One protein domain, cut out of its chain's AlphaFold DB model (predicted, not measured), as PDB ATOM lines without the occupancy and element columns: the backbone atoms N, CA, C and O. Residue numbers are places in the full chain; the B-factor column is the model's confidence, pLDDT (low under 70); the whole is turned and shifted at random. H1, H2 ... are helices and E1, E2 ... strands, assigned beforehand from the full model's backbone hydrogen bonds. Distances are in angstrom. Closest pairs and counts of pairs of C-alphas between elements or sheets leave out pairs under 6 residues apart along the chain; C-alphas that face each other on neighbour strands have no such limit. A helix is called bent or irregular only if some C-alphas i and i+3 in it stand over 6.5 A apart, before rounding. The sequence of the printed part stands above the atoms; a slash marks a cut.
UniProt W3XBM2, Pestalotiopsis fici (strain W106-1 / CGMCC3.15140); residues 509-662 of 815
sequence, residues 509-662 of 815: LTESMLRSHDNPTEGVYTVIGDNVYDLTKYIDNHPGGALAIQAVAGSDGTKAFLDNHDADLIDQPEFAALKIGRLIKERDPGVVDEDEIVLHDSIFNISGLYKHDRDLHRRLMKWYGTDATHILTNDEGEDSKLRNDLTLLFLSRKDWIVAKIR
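This is residues 509 to 662 of the 815 residues of a protein of Pestalotiopsis fici (strain W106-1 / CGMCC3.15140) (UniProt W3XBM2). Two lobes stand end to end, joined by the long strand E3, which pairs with E2 in one lobe and with E6 in the other. The hairpin E1 and E2 with H1, H2 and H3 makes the first lobe; E6, E5 and E4 with H4 to H7 make the second. The printed part has 154 residues, in the order H1 E1 E2 H2 H3 E3 E4 E5 H4 H5 H6 H7 E6, of mixed class, helices and strands. Its strongly twisted, mixed sheet runs E1 E2 E3 E6 E5 E4. The whole is loose, with a radius of gyration of the C-alphas of 19.1 A, and a rod of 61 by 29 by 23 A.

Find C-alpha 579 at (-44.943, 49.217, -14.081); from there E3 runs 24.0 A to C-alpha 587 at (-45.259, 46.478, 9.796). The other strands are E1, residues 523 to 528, 16.3 A; E2, 531 to 534; E4, 596 to 599; E5, 602 to 605; and E6, 657 to 661, ending at (-48.931, 43.236, 8.568). The helices are H1, residues 511 to 516; H2, 546 to 550; H3, 558 to 562; H4, 609 to 612; H5, 614 to 623, 14.9 A; H6, 629 to 633; and H7, 640 to 652, 17.9 A.

Look first along E3: residues 579 to 582 pair with E2, antiparallel, N 532 to O 581 being 2.8 A, and residues 585 to 587 with E6, parallel, N 660 to O 585 being 2.8 A. E1 and E2 form a hairpin, with N 533 and O 526 2.9 A apart. E5 is antiparallel to E6, N 603 to O 659 being 2.8 A, and forms a hairpin with E4, N 604 to O 597 being 2.8 A. H1 is at the sheet's level, its height 1.2 A; H2, H3 and H6 only graze the sheet. H7 lies over E5 and E4, across the strands, at a height of 11.7 A over a local plane through only just 6 C-alphas. Residues 643 to 647 of H7 touch H6, the closest C-alphas being those of Leu 632 and Arg 643, 5.6 A. H5 is on the sheet, its Trp 623 6.4 A from Ile 597 of E4 between C-alphas, and is only just irregular: C-alphas 619 and 622 are 6.6 A apart. H4 is not on the sheet and touches H5 only at the corner, C-alphas 609 and 617 being 5.1 A apart. In H1, H2, H3 and H7 every O i to N i+4 pair is within hydrogen-bond range; H5 has 4 of 6, H6 0 of 1 but 2 of 2 O i to N i+3 pairs, and H4 is too short for an i+4 pair.

The C-alphas farthest apart, those of Gly 545 and Gly 637, are 61.6 A apart. The printed part has no cut; the links E2 to H2 and H3 to E3 are long. Mean pLDDT of the printed part is 79.1, and residues 608 to 613, 615 to 616 and 630 to 654 are under 70.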
ATOM      1  N   LEU A 509     -46.906  45.532  -3.599       83.69
ATOM      2  CA  LEU A 509     -45.701  44.759  -3.333       83.69
ATOM      3  C   LEU A 509     -45.065  45.240  -2.037       83.69
ATOM      4  O   LEU A 509     -44.985  46.442  -1.782       83.69
ATOM      5  N   THR A 510     -44.608  44.305  -1.211       88.00
ATOM      6  CA  THR A 510     -43.876  44.638   0.011       88.00
ATOM      7  C   THR A 510     -42.377  44.754  -0.243       88.00
ATOM      8  O   THR A 510     -41.860  44.267  -1.247       88.00
ATOM      9  N   GLU A 511     -41.642  45.351   0.697       85.06
ATOM     10  CA  GLU A 511     -40.174  45.371   0.641       85.06
ATOM     11  C   GLU A 511     -39.563  43.963   0.613       85.06
ATOM     12  O   GLU A 511     -38.545  43.754  -0.043       85.06
ATOM     13  N   SER A 512     -40.163  42.991   1.314       82.00
ATOM     14  CA  SER A 512     -39.677  41.609   1.288       82.00
ATOM     15  C   SER A 512     -39.840  40.985  -0.096       82.00
ATOM     16  O   SER A 512     -38.927  40.297  -0.542       82.00
ATOM     17  N   MET A 513     -40.973  41.236  -0.763       83.38
ATOM     18  CA  MET A 513     -41.212  40.791  -2.139       83.38
ATOM     19  C   MET A 513     -40.256  41.487  -3.102       83.38
ATOM     20  O   MET A 513     -39.590  40.831  -3.884       83.38
ATOM     21  N   LEU A 514     -40.096  42.808  -3.001       88.81
ATOM     22  CA  LEU A 514     -39.147  43.536  -3.842       88.81
ATOM     23  C   LEU A 514     -37.744  42.914  -3.766       88.81
ATOM     24  O   LEU A 514     -37.127  42.663  -4.794       88.81
ATOM     25  N   ARG A 515     -37.267  42.606  -2.555       86.50
ATOM     26  CA  ARG A 515     -35.936  42.020  -2.343       86.50
ATOM     27  C   ARG A 515     -35.763  40.615  -2.917       86.50
ATOM     28  O   ARG A 515     -34.619  40.241  -3.140       86.50
ATOM     29  N   SER A 516     -36.832  39.844  -3.142       82.44
ATOM     30  CA  SER A 516     -36.711  38.541  -3.812       82.44
ATOM     31  C   SER A 516     -36.519  38.659  -5.325       82.44
ATOM     32  O   SER A 516     -36.130  37.679  -5.945       82.44
ATOM     33  N   HIS A 517     -36.731  39.842  -5.908       86.44
ATOM     34  CA  HIS A 517     -36.522  40.130  -7.333       86.44
ATOM     35  C   HIS A 517     -35.265  40.966  -7.563       86.44
ATOM     36  O   HIS A 517     -35.290  42.050  -8.156       86.44
ATOM     37  N   ASP A 518     -34.146  40.464  -7.056       87.44
ATOM     38  CA  ASP A 518     -32.834  41.094  -7.142       87.44
ATOM     39  C   ASP A 518     -31.920  40.459  -8.209       87.44
ATOM     40  O   ASP A 518     -30.745  40.816  -8.280       87.44
ATOM     41  N   ASN A 519     -32.411  39.535  -9.051       82.81
ATOM     42  CA  ASN A 519     -31.577  38.814 -10.024       82.81
ATOM     43  C   ASN A 519     -32.362  38.221 -11.218       82.81
ATOM     44  O   ASN A 519     -33.554  37.968 -11.108       82.81
ATOM     45  N   PRO A 520     -31.718  37.884 -12.354       74.69
ATOM     46  CA  PRO A 520     -32.423  37.461 -13.571       74.69
ATOM     47  C   PRO A 520     -33.241  36.169 -13.461       74.69
ATOM     48  O   PRO A 520     -34.120  35.941 -14.287       74.69
ATOM     49  N   THR A 521     -32.936  35.288 -12.501       73.06
ATOM     50  CA  THR A 521     -33.685  34.033 -12.323       73.06
ATOM     51  C   THR A 521     -34.962  34.245 -11.532       73.06
ATOM     52  O   THR A 521     -35.965  33.604 -11.829       73.06
ATOM     53  N   GLU A 522     -34.922  35.126 -10.539       73.75
ATOM     54  CA  GLU A 522     -36.080  35.423  -9.698       73.75
ATOM     55  C   GLU A 522     -36.864  36.638 -10.209       73.75
ATOM     56  O   GLU A 522     -38.013  36.808  -9.839       73.75
ATOM     57  N   GLY A 523     -36.295  37.440 -11.110       81.69
ATOM     58  CA  GLY A 523     -36.854  38.686 -11.633       81.69
ATOM     59  C   GLY A 523     -36.012  39.885 -11.195       81.69
ATOM     60  O   GLY A 523     -35.360  39.852 -10.158       81.69
ATOM     61  N   VAL A 524     -35.993  40.946 -11.999       85.62
ATOM     62  CA  VAL A 524     -35.228  42.170 -11.727       85.62
ATOM     63  C   VAL A 524     -36.199  43.322 -11.540       85.62
ATOM     64  O   VAL A 524     -36.597  43.970 -12.510       85.62
ATOM     65  N   TYR A 525     -36.608  43.563 -10.294       92.81
ATOM     66  CA  TYR A 525     -37.555  44.630  -9.968       92.81
ATOM     67  C   TYR A 525     -36.843  45.812  -9.320       92.81
ATOM     68  O   TYR A 525     -35.827  45.657  -8.646       92.81
ATOM     69  N   THR A 526     -37.382  47.013  -9.495       93.88
ATOM     70  CA  THR A 526     -36.895  48.205  -8.792       93.88
ATOM     71  C   THR A 526     -38.031  49.172  -8.496       93.88
ATOM     72  O   THR A 526     -39.094  49.112  -9.120       93.88
ATOM     73  N   VAL A 527     -37.809  50.066  -7.536       94.38
ATOM     74  CA  VAL A 527     -38.752  51.134  -7.194       94.38
ATOM     75  C   VAL A 527     -38.273  52.465  -7.748       94.38
ATOM     76  O   VAL A 527     -37.100  52.813  -7.616       94.38
ATOM     77  N   ILE A 528     -39.197  53.199  -8.369       91.06
ATOM     78  CA  ILE A 528     -39.011  54.587  -8.797       91.06
ATOM     79  C   ILE A 528     -40.221  55.381  -8.289       91.06
ATOM     80  O   ILE A 528     -41.363  55.148  -8.699       91.06
ATOM     81  N   GLY A 529     -39.975  56.303  -7.356       89.44
ATOM     82  CA  GLY A 529     -41.025  56.967  -6.588       89.44
ATOM     83  C   GLY A 529     -41.748  55.966  -5.683       89.44
ATOM     84  O   GLY A 529     -41.118  55.294  -4.876       89.44
ATOM     85  N   ASP A 530     -43.065  55.838  -5.850       85.81
ATOM     86  CA  ASP A 530     -43.890  54.879  -5.096       85.81
ATOM     87  C   ASP A 530     -44.230  53.611  -5.903       85.81
ATOM     88  O   ASP A 530     -44.940  52.725  -5.420       85.81
ATOM     89  N   ASN A 531     -43.776  53.527  -7.157       87.75
ATOM     90  CA  ASN A 531     -44.159  52.469  -8.087       87.75
ATOM     91  C   ASN A 531     -43.048  51.426  -8.232       87.75
ATOM     92  O   ASN A 531     -41.864  51.762  -8.229       87.75
ATOM     93  N   VAL A 532     -43.444  50.167  -8.411       88.88
ATOM     94  CA  VAL A 532     -42.538  49.049  -8.692       88.88
ATOM     95  C   VAL A 532     -42.568  48.733 -10.180       88.88
ATOM     96  O   VAL A 532     -43.646  48.646 -10.777       88.88
ATOM     97  N   TYR A 533     -41.387  48.528 -10.754       88.06
ATOM     98  CA  TYR A 533     -41.188  48.225 -12.165       88.06
ATOM     99  C   TYR A 533     -40.476  46.884 -12.332       88.06
ATOM    100  O   TYR A 533     -39.462  46.648 -11.675       88.06
ATOM    101  N   ASP A 534     -40.988  46.042 -13.228       87.56
ATOM    102  CA  ASP A 534     -40.313  44.837 -13.701       87.56
ATOM    103  C   ASP A 534     -39.405  45.188 -14.882       87.56
ATOM    104  O   ASP A 534     -39.861  45.506 -15.982       87.56
ATOM    105  N   LEU A 535     -38.096  45.125 -14.648       89.12
ATOM    106  CA  LEU A 535     -37.070  45.396 -15.648       89.12
ATOM    107  C   LEU A 535     -36.432  44.111 -16.189       89.12
ATOM    108  O   LEU A 535     -35.484  44.194 -16.968       89.12
ATOM    109  N   THR A 536     -36.955  42.929 -15.846       84.31
ATOM    110  CA  THR A 536     -36.358  41.623 -16.184       84.31
ATOM    111  C   THR A 536     -36.113  41.466 -17.681       84.31
ATOM    112  O   THR A 536     -35.054  41.009 -18.093       84.31
ATOM    113  N   LYS A 537     -37.072  41.881 -18.518       84.62
ATOM    114  CA  LYS A 537     -36.946  41.826 -19.988       84.62
ATOM    115  C   LYS A 537     -36.315  43.083 -20.591       84.62
ATOM    116  O   LYS A 537     -35.931  43.083 -21.759       84.62
ATOM    117  N   TYR A 538     -36.262  44.167 -19.822       85.75
ATOM    118  CA  TYR A 538     -35.771  45.463 -20.281       85.75
ATOM    119  C   TYR A 538     -34.271  45.648 -20.028       85.75
ATOM    120  O   TYR A 538     -33.629  46.399 -20.757       85.75
ATOM    121  N   ILE A 539     -33.704  44.941 -19.046       88.88
ATOM    122  CA  ILE A 539     -32.322  45.108 -18.581       88.88
ATOM    123  C   ILE A 539     -31.282  45.121 -19.711       88.88
ATOM    124  O   ILE A 539     -30.428  46.007 -19.739       88.88
ATOM    125  N   ASP A 540     -31.397  44.209 -20.677       86.31
ATOM    126  CA  ASP A 540     -30.459  44.092 -21.804       86.31
ATOM    127  C   ASP A 540     -30.632  45.197 -22.859       86.31
ATOM    128  O   ASP A 540     -29.720  45.467 -23.639       86.31
ATOM    129  N   ASN A 541     -31.793  45.855 -22.875       86.00
ATOM    130  CA  ASN A 541     -32.146  46.910 -23.826       86.00
ATOM    131  C   ASN A 541     -31.944  48.322 -23.257       86.00
ATOM    132  O   ASN A 541     -32.167  49.308 -23.960       86.00
ATOM    133  N   HIS A 542     -31.533  48.439 -21.993       91.06
ATOM    134  CA  HIS A 542     -31.347  49.726 -21.341       91.06
ATOM    135  C   HIS A 542     -30.148  50.492 -21.935       91.06
ATOM    136  O   HIS A 542     -29.026  49.977 -21.899       91.06
ATOM    137  N   PRO A 543     -30.319  51.742 -22.418       90.69
ATOM    138  CA  PRO A 543     -29.231  52.518 -23.026       90.69
ATOM    139  C   PRO A 543     -28.043  52.783 -22.093       90.69
ATOM    140  O   PRO A 543     -26.908  52.877 -22.555       90.69
ATOM    141  N   GLY A 544     -28.285  52.869 -20.778       88.12
ATOM    142  CA  GLY A 544     -27.236  52.982 -19.757       88.12
ATOM    143  C   GLY A 544     -26.508  51.664 -19.448       88.12
ATOM    144  O   GLY A 544     -25.614  51.639 -18.604       88.12
ATOM    145  N   GLY A 545     -26.885  50.573 -20.120       89.12
ATOM    146  CA  GLY A 545     -26.363  49.224 -19.927       89.12
ATOM    147  C   GLY A 545     -27.016  48.465 -18.768       89.12
ATOM    148  O   GLY A 545     -27.594  49.052 -17.848       89.12
ATOM    149  N   ALA A 546     -26.872  47.136 -18.798       87.25
ATOM    150  CA  ALA A 546     -27.431  46.218 -17.803       87.25
ATOM    151  C   ALA A 546     -26.900  46.469 -16.379       87.25
ATOM    152  O   ALA A 546     -27.651  46.363 -15.413       87.25
ATOM    153  N   LEU A 547     -25.629  46.876 -16.245       88.62
ATOM    154  CA  LEU A 547     -24.987  47.135 -14.947       88.62
ATOM    155  C   LEU A 547     -25.698  48.227 -14.131       88.62
ATOM    156  O   LEU A 547     -25.727  48.151 -12.903       88.62
ATOM    157  N   ALA A 548     -26.278  49.232 -14.795       89.69
ATOM    158  CA  ALA A 548     -27.003  50.305 -14.120       89.69
ATOM    159  C   ALA A 548     -28.297  49.795 -13.462       89.69
ATOM    160  O   ALA A 548     -28.609  50.186 -12.341       89.69
ATOM    161  N   ILE A 549     -29.011  48.884 -14.132       91.31
ATOM    162  CA  ILE A 549     -30.235  48.261 -13.607       91.31
ATOM    163  C   ILE A 549     -29.895  47.202 -12.555       91.31
ATOM    164  O   ILE A 549     -30.520  47.158 -11.500       91.31
ATOM    165  N   GLN A 550     -28.858  46.398 -12.793       89.75
ATOM    166  CA  GLN A 550     -28.354  45.416 -11.831       89.75
ATOM    167  C   GLN A 550     -28.015  46.049 -10.473       89.75
ATOM    168  O   GLN A 550     -28.263  45.441  -9.438       89.75
ATOM    169  N   ALA A 551     -27.499  47.282 -10.458       88.75
ATOM    170  CA  ALA A 551     -27.165  47.993  -9.225       88.75
ATOM    171  C   ALA A 551     -28.384  48.381  -8.362       88.75
ATOM    172  O   ALA A 551     -28.208  48.655  -7.174       88.75
ATOM    173  N   VAL A 552     -29.588  48.423  -8.943       91.88
ATOM    174  CA  VAL A 552     -30.836  48.798  -8.252       91.88
ATOM    175  C   VAL A 552     -31.835  47.642  -8.134       91.88
ATOM    176  O   VAL A 552     -32.918  47.829  -7.572       91.88
ATOM    177  N   ALA A 553     -31.472  46.451  -8.616       90.69
ATOM    178  CA  ALA A 553     -32.295  45.250  -8.549       90.69
ATOM    179  C   ALA A 553     -32.697  44.923  -7.097       90.69
ATOM    180  O   ALA A 553     -31.882  44.981  -6.175       90.69
ATOM    181  N   GLY A 554     -33.977  44.629  -6.890       89.94
ATOM    182  CA  GLY A 554     -34.588  44.342  -5.595       89.94
ATOM    183  C   GLY A 554     -34.521  45.482  -4.574       89.94
ATOM    184  O   GLY A 554     -34.580  45.245  -3.362       89.94
ATOM    185  N   SER A 555     -34.370  46.729  -5.033       91.62
ATOM    186  CA  SER A 555     -34.211  47.901  -4.169       91.62
ATOM    187  C   SER A 555     -34.863  49.169  -4.736       91.62
ATOM    188  O   SER A 555     -35.419  49.168  -5.835       91.62
ATOM    189  N   ASP A 556     -34.817  50.255  -3.959       93.81
ATOM    190  CA  ASP A 556     -35.263  51.579  -4.393       93.81
ATOM    191  C   ASP A 556     -34.188  52.265  -5.245       93.81
ATOM    192  O   ASP A 556     -33.138  52.688  -4.750       93.81
ATOM    193  N   GLY A 557     -34.469  52.355  -6.545       94.31
ATOM    194  CA  GLY A 557     -33.628  52.973  -7.558       94.31
ATOM    195  C   GLY A 557     -33.959  54.441  -7.826       94.31
ATOM    196  O   GLY A 557     -33.314  55.040  -8.685       94.31
ATOM    197  N   THR A 558     -34.907  55.054  -7.106       93.75
ATOM    198  CA  THR A 558     -35.430  56.404  -7.393       93.75
ATOM    199  C   THR A 558     -34.322  57.436  -7.539       93.75
ATOM    200  O   THR A 558     -34.293  58.198  -8.502       93.75
ATOM    201  N   LYS A 559     -33.365  57.449  -6.606       94.12
ATOM    202  CA  LYS A 559     -32.243  58.389  -6.666       94.12
ATOM    203  C   LYS A 559     -31.362  58.140  -7.893       94.12
ATOM    204  O   LYS A 559     -31.039  59.081  -8.605       94.12
ATOM    205  N   ALA A 560     -30.995  56.883  -8.148       93.50
ATOM    206  CA  ALA A 560     -30.155  56.526  -9.289       93.50
ATOM    207  C   ALA A 560     -30.837  56.866 -10.626       93.50
ATOM    208  O   ALA A 560     -30.166  57.298 -11.563       93.50
ATOM    209  N   PHE A 561     -32.163  56.719 -10.691       94.81
ATOM    210  CA  PHE A 561     -32.969  57.127 -11.833       94.81
ATOM    211  C   PHE A 561     -32.913  58.645 -12.039       94.81
ATOM    212  O   PHE A 561     -32.490  59.076 -13.107       94.81
ATOM    213  N   LEU A 562     -33.248  59.438 -11.013       93.69
ATOM    214  CA  LEU A 562     -33.278  60.908 -11.080       93.69
ATOM    215  C   LEU A 562     -31.900  61.544 -11.321       93.69
ATOM    216  O   LEU A 562     -31.814  62.628 -11.887       93.69
ATOM    217  N   ASP A 563     -30.821  60.878 -10.907       95.50
ATOM    218  CA  ASP A 563     -29.455  61.337 -11.172       95.50
ATOM    219  C   ASP A 563     -29.073  61.207 -12.667       95.50
ATOM    220  O   ASP A 563     -28.110  61.836 -13.105       95.50
ATOM    221  N   ASN A 564     -29.800  60.398 -13.456       92.94
ATOM    222  CA  ASN A 564     -29.458  60.072 -14.850       92.94
ATOM    223  C   ASN A 564     -30.593  60.307 -15.866       92.94
ATOM    224  O   ASN A 564     -30.333  60.264 -17.068       92.94
ATOM    225  N   HIS A 565     -31.824  60.549 -15.412       93.00
ATOM    226  CA  HIS A 565     -33.013  60.696 -16.252       93.00
ATOM    227  C   HIS A 565     -33.916  61.817 -15.739       93.00
ATOM    228  O   HIS A 565     -33.974  62.088 -14.536       93.00
ATOM    229  N   ASP A 566     -34.676  62.416 -16.653       90.12
ATOM    230  CA  ASP A 566     -35.769  63.310 -16.289       90.12
ATOM    231  C   ASP A 566     -36.901  62.522 -15.610       90.12
ATOM    232  O   ASP A 566     -37.190  61.371 -15.952       90.12
ATOM    233  N   ALA A 567     -37.546  63.145 -14.621       83.88
ATOM    234  CA  ALA A 567     -38.544  62.483 -13.779       83.88
ATOM    235  C   ALA A 567     -39.778  61.991 -14.559       83.88
ATOM    236  O   ALA A 567     -40.422  61.039 -14.131       83.88
ATOM    237  N   ASP A 568     -40.096  62.621 -15.688       84.75
ATOM    238  CA  ASP A 568     -41.247  62.324 -16.543       84.75
ATOM    239  C   ASP A 568     -40.984  61.211 -17.569       84.75
ATOM    240  O   ASP A 568     -41.933  60.700 -18.165       84.75
ATOM    241  N   LEU A 569     -39.728  60.783 -17.760       85.62
ATOM    242  CA  LEU A 569     -39.388  59.703 -18.693       85.62
ATOM    243  C   LEU A 569     -40.166  58.422 -18.371       85.62
ATOM    244  O   LEU A 569     -40.715  57.792 -19.269       85.62
ATOM    245  N   ILE A 570     -40.251  58.057 -17.090       81.81
ATOM    246  CA  ILE A 570     -40.898  56.814 -16.652       81.81
ATOM    247  C   ILE A 570     -42.428  56.835 -16.825       81.81
ATOM    248  O   ILE A 570     -43.059  55.779 -16.830       81.81
ATOM    249  N   ASP A 571     -43.016  58.021 -16.993       78.44
ATOM    250  CA  ASP A 571     -44.452  58.210 -17.218       78.44
ATOM    251  C   ASP A 571     -44.826  58.145 -18.711       78.44
ATOM    252  O   ASP A 571     -46.008  58.206 -19.066       78.44
ATOM    253  N   GLN A 572     -43.845  57.999 -19.611       78.88
ATOM    254  CA  GLN A 572     -44.118  57.854 -21.038       78.88
ATOM    255  C   GLN A 572     -44.819  56.512 -21.344       78.88
ATOM    256  O   GLN A 572     -44.507  55.489 -20.726       78.88
ATOM    257  N   PRO A 573     -45.736  56.466 -22.336       70.88
ATOM    258  CA  PRO A 573     -46.531  55.271 -22.642       70.88
ATOM    259  C   PRO A 573     -45.711  54.007 -22.934       70.88
ATOM    260  O   PRO A 573     -46.169  52.899 -22.670       70.88
ATOM    261  N   GLU A 574     -44.498  54.165 -23.460       74.00
ATOM    262  CA  GLU A 574     -43.578  53.068 -23.769       74.00
ATOM    263  C   GLU A 574     -43.033  52.342 -22.527       74.00
ATOM    264  O   GLU A 574     -42.742  51.150 -22.604       74.00
ATOM    265  N   PHE A 575     -42.976  53.012 -21.369       78.00
ATOM    266  CA  PHE A 575     -42.538  52.420 -20.097       78.00
ATOM    267  C   PHE A 575     -43.703  52.040 -19.176       78.00
ATOM    268  O   PHE A 575     -43.497  51.347 -18.177       78.00
ATOM    269  N   ALA A 576     -44.937  52.412 -19.531       70.00
ATOM    270  CA  ALA A 576     -46.130  52.097 -18.747       70.00
ATOM    271  C   ALA A 576     -46.308  50.585 -18.520       70.00
ATOM    272  O   ALA A 576     -46.768  50.173 -17.458       70.00
ATOM    273  N   ALA A 577     -45.893  49.756 -19.486       72.19
ATOM    274  CA  ALA A 577     -45.958  48.297 -19.394       72.19
ATOM    275  C   ALA A 577     -44.951  47.684 -18.404       72.19
ATOM    276  O   ALA A 577     -45.149  46.553 -17.969       72.19
ATOM    277  N   LEU A 578     -43.881  48.404 -18.043       81.81
ATOM    278  CA  LEU A 578     -42.898  47.934 -17.061       81.81
ATOM    279  C   LEU A 578     -43.417  48.083 -15.632       81.81
ATOM    280  O   LEU A 578     -42.933  47.417 -14.722       81.81
ATOM    281  N   LYS A 579     -44.391  48.968 -15.407       84.44
ATOM    282  CA  LYS A 579     -44.943  49.217 -14.081       84.44
ATOM    283  C   LYS A 579     -45.847  48.068 -13.651       84.44
ATOM    284  O   LYS A 579     -46.957  47.912 -14.156       84.44
ATOM    285  N   ILE A 580     -45.412  47.335 -12.635       79.12
ATOM    286  CA  ILE A 580     -46.133  46.172 -12.114       79.12
ATOM    287  C   ILE A 580     -46.931  46.463 -10.852       79.12
ATOM    288  O   ILE A 580     -47.796  45.663 -10.521       79.12
ATOM    289  N   GLY A 581     -46.706  47.585 -10.162       81.94
ATOM    290  CA  GLY A 581     -47.457  47.894  -8.945       81.94
ATOM    291  C   GLY A 581     -46.952  49.100  -8.166       81.94
ATOM    292  O   GLY A 581     -46.263  49.968  -8.704       81.94
ATOM    293  N   ARG A 582     -47.294  49.131  -6.878       87.19
ATOM    294  CA  ARG A 582     -46.857  50.116  -5.881       87.19
ATOM    295  C   ARG A 582     -46.170  49.420  -4.712       87.19
ATOM    296  O   ARG A 582     -46.633  48.373  -4.260       87.19
ATOM    297  N   LEU A 583     -45.116  50.045  -4.190       89.44
ATOM    298  CA  LEU A 583     -44.469  49.592  -2.965       89.44
ATOM    299  C   LEU A 583     -45.313  49.996  -1.745       89.44
ATOM    300  O   LEU A 583     -45.764  51.136  -1.625       89.44
ATOM    301  N   ILE A 584     -45.507  49.062  -0.820       90.25
ATOM    302  CA  ILE A 584     -46.076  49.308   0.506       90.25
ATOM    303  C   ILE A 584     -45.146  48.773   1.591       90.25
ATOM    304  O   ILE A 584     -44.323  47.884   1.361       90.25
ATOM    305  N   LYS A 585     -45.289  49.306   2.804       89.31
ATOM    306  CA  LYS A 585     -44.470  48.873   3.938       89.31
ATOM    307  C   LYS A 585     -44.955  47.540   4.499       89.31
ATOM    308  O   LYS A 585     -46.131  47.201   4.409       89.31
ATOM    309  N   GLU A 586     -44.055  46.828   5.161       87.69
ATOM    310  CA  GLU A 586     -44.422  45.789   6.124       87.69
ATOM    311  C   GLU A 586     -44.291  46.341   7.537       87.69
ATOM    312  O   GLU A 586     -43.298  46.998   7.859       87.69
ATOM    313  N   ARG A 587     -45.276  46.064   8.391       85.19
ATOM    314  CA  ARG A 587     -45.259  46.478   9.796       85.19
ATOM    315  C   ARG A 587     -45.559  45.298  10.704       85.19
ATOM    316  O   ARG A 587     -46.343  44.422  10.347       85.19
ATOM    317  N   ASP A 588     -44.925  45.266  11.869       83.00
ATOM    318  CA  ASP A 588     -45.197  44.216  12.848       83.00
ATOM    319  C   ASP A 588     -46.633  44.360  13.400       83.00
ATOM    320  O   ASP A 588     -47.168  45.477  13.449       83.00
ATOM    321  N   PRO A 589     -47.284  43.254  13.809       79.81
ATOM    322  CA  PRO A 589     -48.634  43.298  14.362       79.81
ATOM    323  C   PRO A 589     -48.761  44.313  15.508       79.81
ATOM    324  O   PRO A 589     -47.953  44.323  16.435       79.81
ATOM    325  N   GLY A 590     -49.792  45.159  15.454       77.44
ATOM    326  CA  GLY A 590     -50.067  46.180  16.473       77.44
ATOM    327  C   GLY A 590     -49.370  47.532  16.266       77.44
ATOM    328  O   GLY A 590     -49.629  48.451  17.038       77.44
ATOM    329  N   VAL A 591     -48.532  47.693  15.234       83.88
ATOM    330  CA  VAL A 591     -47.935  48.991  14.865       83.88
ATOM    331  C   VAL A 591     -48.820  49.704  13.834       83.88
ATOM    332  O   VAL A 591     -48.684  49.492  12.626       83.88
ATOM    333  N   VAL A 592     -49.737  50.545  14.319       85.81
ATOM    334  CA  VAL A 592     -50.745  51.266  13.518       85.81
ATOM    335  C   VAL A 592     -50.703  52.749  13.880       85.81
ATOM    336  O   VAL A 592     -50.683  53.079  15.067       85.81
ATOM    337  N   ASP A 593     -50.666  53.630  12.880       86.06
ATOM    338  CA  ASP A 593     -50.648  55.079  13.107       86.06
ATOM    339  C   ASP A 593     -52.054  55.600  13.479       86.06
ATOM    340  O   ASP A 593     -53.073  54.951  13.232       86.06
ATOM    341  N   GLU A 594     -52.126  56.788  14.093       83.12
ATOM    342  CA  GLU A 594     -53.383  57.365  14.601       83.12
ATOM    343  C   GLU A 594     -54.434  57.608  13.510       83.12
ATOM    344  O   GLU A 594     -55.613  57.691  13.819       83.12
ATOM    345  N   ASP A 595     -54.045  57.728  12.241       84.56
ATOM    346  CA  ASP A 595     -54.941  57.949  11.105       84.56
ATOM    347  C   ASP A 595     -55.136  56.699  10.221       84.56
ATOM    348  O   ASP A 595     -55.626  56.775   9.083       84.56
ATOM    349  N   GLU A 596     -54.791  55.531  10.759       89.50
ATOM    350  CA  GLU A 596     -54.859  54.252  10.067       89.50
ATOM    351  C   GLU A 596     -55.803  53.261  10.753       89.50
ATOM    352  O   GLU A 596     -56.117  53.375  11.938       89.50
ATOM    353  N   ILE A 597     -56.262  52.271   9.989       87.00
ATOM    354  CA  ILE A 597     -57.044  51.137  10.489       87.00
ATOM    355  C   ILE A 597     -56.499  49.833   9.910       87.00
ATOM    356  O   ILE A 597     -56.085  49.792   8.750       87.00
ATOM    357  N   VAL A 598     -56.537  48.755  10.690       84.56
ATOM    358  CA  VAL A 598     -56.217  47.411  10.186       84.56
ATOM    359  C   VAL A 598     -57.494  46.696   9.772       84.56
ATOM    360  O   VAL A 598     -58.466  46.669  10.528       84.56
ATOM    361  N   LEU A 599     -57.462  46.092   8.586       75.75
ATOM    362  CA  LEU A 599     -58.458  45.146   8.099       75.75
ATOM    363  C   LEU A 599     -57.734  43.911   7.556       75.75
ATOM    364  O   LEU A 599     -57.012  43.989   6.561       75.75
ATOM    365  N   HIS A 600     -57.940  42.772   8.213       78.62
ATOM    366  CA  HIS A 600     -57.205  41.528   7.991       78.62
ATOM    367  C   HIS A 600     -55.689  41.711   8.150       78.62
ATOM    368  O   HIS A 600     -55.204  41.943   9.252       78.62
ATOM    369  N   ASP A 601     -54.937  41.579   7.061       80.62
ATOM    370  CA  ASP A 601     -53.487  41.751   7.001       80.62
ATOM    371  C   ASP A 601     -53.082  43.123   6.438       80.62
ATOM    372  O   ASP A 601     -51.899  43.376   6.241       80.62
ATOM    373  N   SER A 602     -54.041  44.004   6.152       83.31
ATOM    374  CA  SER A 602     -53.822  45.250   5.418       83.31
ATOM    375  C   SER A 602     -54.096  46.471   6.296       83.31
ATOM    376  O   SER A 602     -55.095  46.535   7.011       83.31
ATOM    377  N   ILE A 603     -53.210  47.465   6.230       85.94
ATOM    378  CA  ILE A 603     -53.286  48.721   6.982       85.94
ATOM    379  C   ILE A 603     -53.713  49.830   6.023       85.94
ATOM    380  O   ILE A 603     -52.997  50.136   5.067       85.94
ATOM    381  N   PHE A 604     -54.872  50.432   6.274       86.50
ATOM    382  CA  PHE A 604     -55.458  51.492   5.458       86.50
ATOM    383  C   PHE A 604     -55.225  52.851   6.103       86.50
ATOM    384  O   PHE A 604     -55.601  53.042   7.256       86.50
ATOM    385  N   ASN A 605     -54.712  53.820   5.345       84.50
ATOM    386  CA  ASN A 605     -54.767  55.220   5.753       84.50
ATOM    387  C   ASN A 605     -56.097  55.820   5.294       84.50
ATOM    388  O   ASN A 605     -56.361  55.948   4.097       84.50
ATOM    389  N   ILE A 606     -56.947  56.184   6.251       79.12
ATOM    390  CA  ILE A 606     -58.314  56.631   5.959       79.12
ATOM    391  C   ILE A 606     -58.495  58.148   6.105       79.12
ATOM    392  O   ILE A 606     -59.607  58.648   5.939       79.12
ATOM    393  N   SER A 607     -57.419  58.903   6.357       75.69
ATOM    394  CA  SER A 607     -57.444  60.376   6.427       75.69
ATOM    395  C   SER A 607     -58.009  61.016   5.145       75.69
ATOM    396  O   SER A 607     -58.701  62.040   5.181       75.69
ATOM    397  N   GLY A 608     -57.795  60.359   3.998       69.19
ATOM    398  CA  GLY A 608     -58.326  60.755   2.695       69.19
ATOM    399  C   GLY A 608     -59.856  60.712   2.596       69.19
ATOM    400  O   GLY A 608     -60.429  61.489   1.825       69.19
ATOM    401  N   LEU A 609     -60.544  59.888   3.404       67.38
ATOM    402  CA  LEU A 609     -62.012  59.807   3.395       67.38
ATOM    403  C   LEU A 609     -62.659  61.150   3.697       67.38
ATOM    404  O   LEU A 609     -63.707  61.440   3.136       67.38
ATOM    405  N   TYR A 610     -62.048  62.002   4.526       68.38
ATOM    406  CA  TYR A 610     -62.653  63.285   4.881       68.38
ATOM    407  C   TYR A 610     -63.015  64.144   3.659       68.38
ATOM    408  O   TYR A 610     -63.984  64.905   3.699       68.38
ATOM    409  N   LYS A 611     -62.237  64.031   2.574       67.00
ATOM    410  CA  LYS A 611     -62.450  64.791   1.334       67.00
ATOM    411  C   LYS A 611     -63.446  64.125   0.383       67.00
ATOM    412  O   LYS A 611     -64.104  64.838  -0.366       67.00
ATOM    413  N   HIS A 612     -63.548  62.795   0.407       58.91
ATOM    414  CA  HIS A 612     -64.320  62.016  -0.569       58.91
ATOM    415  C   HIS A 612     -65.658  61.501  -0.024       58.91
ATOM    416  O   HIS A 612     -66.642  61.489  -0.753       58.91
ATOM    417  N   ASP A 613     -65.707  61.117   1.251       65.38
ATOM    418  CA  ASP A 613     -66.902  60.634   1.941       65.38
ATOM    419  C   ASP A 613     -66.826  60.980   3.439       65.38
ATOM    420  O   ASP A 613     -66.304  60.238   4.279       65.38
ATOM    421  N   ARG A 614     -67.360  62.158   3.778       72.06
ATOM    422  CA  ARG A 614     -67.368  62.681   5.153       72.06
ATOM    423  C   ARG A 614     -68.160  61.818   6.125       72.06
ATOM    424  O   ARG A 614     -67.866  61.845   7.322       72.06
ATOM    425  N   ASP A 615     -69.182  61.120   5.647       68.50
ATOM    426  CA  ASP A 615     -70.046  60.328   6.509       68.50
ATOM    427  C   ASP A 615     -69.396  58.984   6.821       68.50
ATOM    428  O   ASP A 615     -69.435  58.557   7.977       68.50
ATOM    429  N   LEU A 616     -68.749  58.352   5.838       68.38
ATOM    430  CA  LEU A 616     -67.924  57.168   6.055       68.38
ATOM    431  C   LEU A 616     -66.720  57.488   6.948       68.38
ATOM    432  O   LEU A 616     -66.495  56.793   7.937       68.38
ATOM    433  N   HIS A 617     -66.024  58.600   6.688       76.69
ATOM    434  CA  HIS A 617     -64.943  59.083   7.551       76.69
ATOM    435  C   HIS A 617     -65.393  59.205   9.011       76.69
ATOM    436  O   HIS A 617     -64.751  58.664   9.901       76.69
ATOM    437  N   ARG A 618     -66.535  59.860   9.271       77.75
ATOM    438  CA  ARG A 618     -67.071  60.040  10.633       77.75
ATOM    439  C   ARG A 618     -67.365  58.710  11.327       77.75
ATOM    440  O   ARG A 618     -67.137  58.598  12.527       77.75
ATOM    441  N   ARG A 619     -67.877  57.717  10.591       74.94
ATOM    442  CA  ARG A 619     -68.163  56.381  11.136       74.94
ATOM    443  C   ARG A 619     -66.890  55.587  11.432       74.94
ATOM    444  O   ARG A 619     -66.881  54.828  12.397       74.94
ATOM    445  N   LEU A 620     -65.840  55.780  10.635       76.19
ATOM    446  CA  LEU A 620     -64.562  55.081  10.775       76.19
ATOM    447  C   LEU A 620     -63.569  55.770  11.715       76.19
ATOM    448  O   LEU A 620     -62.709  55.086  12.257       76.19
ATOM    449  N   MET A 621     -63.738  57.066  12.008       79.81
ATOM    450  CA  MET A 621     -62.901  57.795  12.974       79.81
ATOM    451  C   MET A 621     -62.807  57.093  14.336       79.81
ATOM    452  O   MET A 621     -61.787  57.203  15.006       79.81
ATOM    453  N   LYS A 622     -63.861  56.383  14.768       80.88
ATOM    454  CA  LYS A 622     -63.869  55.675  16.062       80.88
ATOM    455  C   LYS A 622     -62.882  54.496  16.118       80.88
ATOM    456  O   LYS A 622     -62.614  54.005  17.206       80.88
ATOM    457  N   TRP A 623     -62.366  54.064  14.967       79.00
ATOM    458  CA  TRP A 623     -61.459  52.925  14.810       79.00
ATOM    459  C   TRP A 623     -60.024  53.326  14.472       79.00
ATOM    460  O   TRP A 623     -59.187  52.461  14.223       79.00
ATOM    461  N   TYR A 624     -59.728  54.619  14.474       85.00
ATOM    462  CA  TYR A 624     -58.386  55.129  14.254       85.00
ATOM    463  C   TYR A 624     -57.353  54.522  15.209       85.00
ATOM    464  O   TYR A 624     -57.586  54.446  16.415       85.00
ATOM    465  N   GLY A 625     -56.227  54.066  14.658       83.69
ATOM    466  CA  GLY A 625     -55.158  53.404  15.403       83.69
ATOM    467  C   GLY A 625     -55.523  52.009  15.922       83.69
ATOM    468  O   GLY A 625     -54.851  51.506  16.821       83.69
ATOM    469  N   THR A 626     -56.591  51.381  15.414       85.06
ATOM    470  CA  THR A 626     -57.065  50.077  15.913       85.06
ATOM    471  C   THR A 626     -57.207  49.018  14.823       85.06
ATOM    472  O   THR A 626     -57.238  49.306  13.623       85.06
ATOM    473  N   ASP A 627     -57.313  47.763  15.270       84.44
ATOM    474  CA  ASP A 627     -57.642  46.625  14.421       84.44
ATOM    475  C   ASP A 627     -59.158  46.398  14.354       84.44
ATOM    476  O   ASP A 627     -59.796  45.889  15.282       84.44
ATOM    477  N   ALA A 628     -59.726  46.781  13.212       79.50
ATOM    478  CA  ALA A 628     -61.145  46.697  12.906       79.50
ATOM    479  C   ALA A 628     -61.540  45.348  12.272       79.50
ATOM    480  O   ALA A 628     -62.712  45.141  11.952       79.50
ATOM    481  N   THR A 629     -60.609  44.397  12.124       73.62
ATOM    482  CA  THR A 629     -60.859  43.086  11.499       73.62
ATOM    483  C   THR A 629     -61.989  42.327  12.185       73.62
ATOM    484  O   THR A 629     -62.817  41.708  11.523       73.62
ATOM    485  N   HIS A 630     -62.079  42.417  13.512       67.69
ATOM    486  CA  HIS A 630     -63.117  41.731  14.283       67.69
ATOM    487  C   HIS A 630     -64.548  42.209  13.949       67.69
ATOM    488  O   HIS A 630     -65.511  41.473  14.159       67.69
ATOM    489  N   ILE A 631     -64.709  43.415  13.392       66.31
ATOM    490  CA  ILE A 631     -66.003  43.957  12.943       66.31
ATOM    491  C   ILE A 631     -66.462  43.258  11.664       66.31
ATOM    492  O   ILE A 631     -67.657  43.052  11.465       66.31
ATOM    493  N   LEU A 632     -65.518  42.841  10.815       55.50
ATOM    494  CA  LEU A 632     -65.816  42.018   9.642       55.50
ATOM    495  C   LEU A 632     -66.337  40.631  10.045       55.50
ATOM    496  O   LEU A 632     -67.038  39.996   9.262       55.50
ATOM    497  N   THR A 633     -66.028  40.176  11.265       50.59
ATOM    498  CA  THR A 633     -66.392  38.845  11.772       50.59
ATOM    499  C   THR A 633     -67.559  38.829  12.765       50.59
ATOM    500  O   THR A 633     -68.060  37.748  13.061       50.59
ATOM    501  N   ASN A 634     -68.002  39.985  13.282       51.38
ATOM    502  CA  ASN A 634     -69.082  40.079  14.272       51.38
ATOM    503  C   ASN A 634     -70.446  40.370  13.613       51.38
ATOM    504  O   ASN A 634     -70.582  41.251  12.762       51.38
ATOM    505  N   ASP A 635     -71.471  39.617  14.024       45.28
ATOM    506  CA  ASP A 635     -72.772  39.532  13.341       45.28
ATOM    507  C   ASP A 635     -73.959  40.175  14.089       45.28
ATOM    508  O   ASP A 635     -75.089  40.118  13.587       45.28
ATOM    509  N   GLU A 636     -73.733  40.782  15.259       41.50
ATOM    510  CA  GLU A 636     -74.792  41.330  16.122       41.50
ATOM    511  C   GLU A 636     -74.682  42.855  16.304       41.50
ATOM    512  O   GLU A 636     -73.662  43.355  16.773       41.50
ATOM    513  N   GLY A 637     -75.754  43.594  15.974       49.69
ATOM    514  CA  GLY A 637     -75.955  45.000  16.373       49.69
ATOM    515  C   GLY A 637     -76.085  46.043  15.246       49.69
ATOM    516  O   GLY A 637     -76.015  45.729  14.057       49.69
ATOM    517  N   GLU A 638     -76.263  47.314  15.647       44.69
ATOM    518  CA  GLU A 638     -76.410  48.530  14.805       44.69
ATOM    519  C   GLU A 638     -75.267  48.758  13.780       44.69
ATOM    520  O   GLU A 638     -75.374  49.620  12.905       44.69
ATOM    521  N   ASP A 639     -74.192  47.966  13.832       54.44
ATOM    522  CA  ASP A 639     -72.979  48.088  13.013       54.44
ATOM    523  C   ASP A 639     -73.019  47.304  11.673       54.44
ATOM    524  O   ASP A 639     -72.036  47.315  10.935       54.44
ATOM    525  N   SER A 640     -74.142  46.686  11.267       54.22
ATOM    526  CA  SER A 640     -74.272  46.009   9.948       54.22
ATOM    527  C   SER A 640     -73.920  46.928   8.761       54.22
ATOM    528  O   SER A 640     -73.252  46.526   7.806       54.22
ATOM    529  N   LYS A 641     -74.295  48.211   8.861       61.09
ATOM    530  CA  LYS A 641     -73.927  49.241   7.879       61.09
ATOM    531  C   LYS A 641     -72.421  49.518   7.875       61.09
ATOM    532  O   LYS A 641     -71.834  49.650   6.810       61.09
ATOM    533  N   LEU A 642     -71.798  49.558   9.054       63.72
ATOM    534  CA  LEU A 642     -70.364  49.792   9.215       63.72
ATOM    535  C   LEU A 642     -69.523  48.626   8.697       63.72
ATOM    536  O   LEU A 642     -68.476  48.835   8.095       63.72
ATOM    537  N   ARG A 643     -69.995  47.398   8.898       59.84
ATOM    538  CA  ARG A 643     -69.375  46.205   8.331       59.84
ATOM    539  C   ARG A 643     -69.388  46.253   6.808       59.84
ATOM    540  O   ARG A 643     -68.335  46.092   6.207       59.84
ATOM    541  N   ASN A 644     -70.537  46.541   6.193       56.31
ATOM    542  CA  ASN A 644     -70.627  46.688   4.738       56.31
ATOM    543  C   ASN A 644     -69.705  47.804   4.232       56.31
ATOM    544  O   ASN A 644     -69.007  47.617   3.241       56.31
ATOM    545  N   ASP A 645     -69.653  48.931   4.940       62.19
ATOM    546  CA  ASP A 645     -68.749  50.038   4.638       62.19
ATOM    547  C   ASP A 645     -67.261  49.621   4.698       62.19
ATOM    548  O   ASP A 645     -66.486  49.971   3.811       62.19
ATOM    549  N   LEU A 646     -66.855  48.852   5.715       62.22
ATOM    550  CA  LEU A 646     -65.492  48.327   5.869       62.22
ATOM    551  C   LEU A 646     -65.153  47.260   4.825       62.22
ATOM    552  O   LEU A 646     -64.047  47.251   4.289       62.22
ATOM    553  N   THR A 647     -66.104  46.386   4.496       56.22
ATOM    554  CA  THR A 647     -65.971  45.410   3.411       56.22
ATOM    555  C   THR A 647     -65.816  46.118   2.068       56.22
ATOM    556  O   THR A 647     -64.922  45.781   1.296       56.22
ATOM    557  N   LEU A 648     -66.624  47.146   1.797       53.75
ATOM    558  CA  LEU A 648     -66.500  47.956   0.588       53.75
ATOM    559  C   LEU A 648     -65.175  48.713   0.556       53.75
ATOM    560  O   LEU A 648     -64.544  48.749  -0.493       53.75
ATOM    561  N   LEU A 649     -64.714  49.277   1.674       59.97
ATOM    562  CA  LEU A 649     -63.400  49.914   1.763       59.97
ATOM    563  C   LEU A 649     -62.278  48.923   1.413       59.97
ATOM    564  O   LEU A 649     -61.442  49.226   0.562       59.97
ATOM    565  N   PHE A 650     -62.309  47.729   2.012       59.66
ATOM    566  CA  PHE A 650     -61.336  46.663   1.772       59.66
ATOM    567  C   PHE A 650     -61.302  46.222   0.302       59.66
ATOM    568  O   PHE A 650     -60.231  46.083  -0.288       59.66
ATOM    569  N   LEU A 651     -62.474  46.056  -0.316       50.28
ATOM    570  CA  LEU A 651     -62.583  45.595  -1.699       50.28
ATOM    571  C   LEU A 651     -62.297  46.708  -2.718       50.28
ATOM    572  O   LEU A 651     -61.616  46.467  -3.712       50.28
ATOM    573  N   SER A 652     -62.776  47.932  -2.489       51.78
ATOM    574  CA  SER A 652     -62.769  49.000  -3.500       51.78
ATOM    575  C   SER A 652     -61.589  49.971  -3.401       51.78
ATOM    576  O   SER A 652     -61.246  50.579  -4.413       51.78
ATOM    577  N   ARG A 653     -60.933  50.110  -2.235       64.31
ATOM    578  CA  ARG A 653     -59.913  51.150  -1.979       64.31
ATOM    579  C   ARG A 653     -58.532  50.605  -1.628       64.31
ATOM    580  O   ARG A 653     -57.892  51.043  -0.673       64.31
ATOM    581  N   LYS A 654     -58.026  49.669  -2.438       68.69
ATOM    582  CA  LYS A 654     -56.643  49.167  -2.311       68.69
ATOM    583  C   LYS A 654     -55.588  50.276  -2.446       68.69
ATOM    584  O   LYS A 654     -54.503  50.161  -1.887       68.69
ATOM    585  N   ASP A 655     -55.923  51.385  -3.110       70.50
ATOM    586  CA  ASP A 655     -55.089  52.587  -3.211       70.50
ATOM    587  C   ASP A 655     -54.767  53.231  -1.851       70.50
ATOM    588  O   ASP A 655     -53.821  54.013  -1.742       70.50
ATOM    589  N   TRP A 656     -55.520  52.902  -0.803       75.88
ATOM    590  CA  TRP A 656     -55.322  53.431   0.546       75.88
ATOM    591  C   TRP A 656     -54.575  52.492   1.482       75.88
ATOM    592  O   TRP A 656     -54.269  52.882   2.609       75.88
ATOM    593  N   ILE A 657     -54.225  51.292   1.019       80.75
ATOM    594  CA  ILE A 657     -53.409  50.359   1.794       80.75
ATOM    595  C   ILE A 657     -51.975  50.880   1.823       80.75
ATOM    596  O   ILE A 657     -51.272  50.872   0.815       80.75
ATOM    597  N   VAL A 658     -51.529  51.354   2.976       84.62
ATOM    598  CA  VAL A 658     -50.191  51.932   3.177       84.62
ATOM    599  C   VAL A 658     -49.173  50.903   3.656       84.62
ATOM    600  O   VAL A 658     -47.970  51.075   3.443       84.62
ATOM    601  N   ALA A 659     -49.644  49.814   4.261       85.06
ATOM    602  CA  ALA A 659     -48.794  48.731   4.715       85.06
ATOM    603  C   ALA A 659     -49.545  47.399   4.785       85.06
ATOM    604  O   ALA A 659     -50.772  47.364   4.855       85.06
ATOM    605  N   LYS A 660     -48.787  46.305   4.811       86.44
ATOM    606  CA  LYS A 660     -49.259  44.981   5.215       86.44
ATOM    607  C   LYS A 660     -48.663  44.599   6.561       86.44
ATOM    608  O   LYS A 660     -47.531  44.966   6.885       86.44
ATOM    609  N   ILE A 661     -49.420  43.847   7.344       80.94
ATOM    610  CA  ILE A 661     -48.931  43.236   8.568       80.94
ATOM    611  C   ILE A 661     -47.966  42.122   8.183       80.94
ATOM    612  O   ILE A 661     -48.304  41.210   7.426       80.94
ATOM    613  N   ARG A 662     -46.757  42.188   8.736       79.25
ATOM    614  CA  ARG A 662     -45.752  41.147   8.582       79.25
ATOM    615  C   ARG A 662     -46.289  39.859   9.192       79.25
ATOM    616  O   ARG A 662     -46.455  39.744  10.405       79.25
TER     617      ARG A 662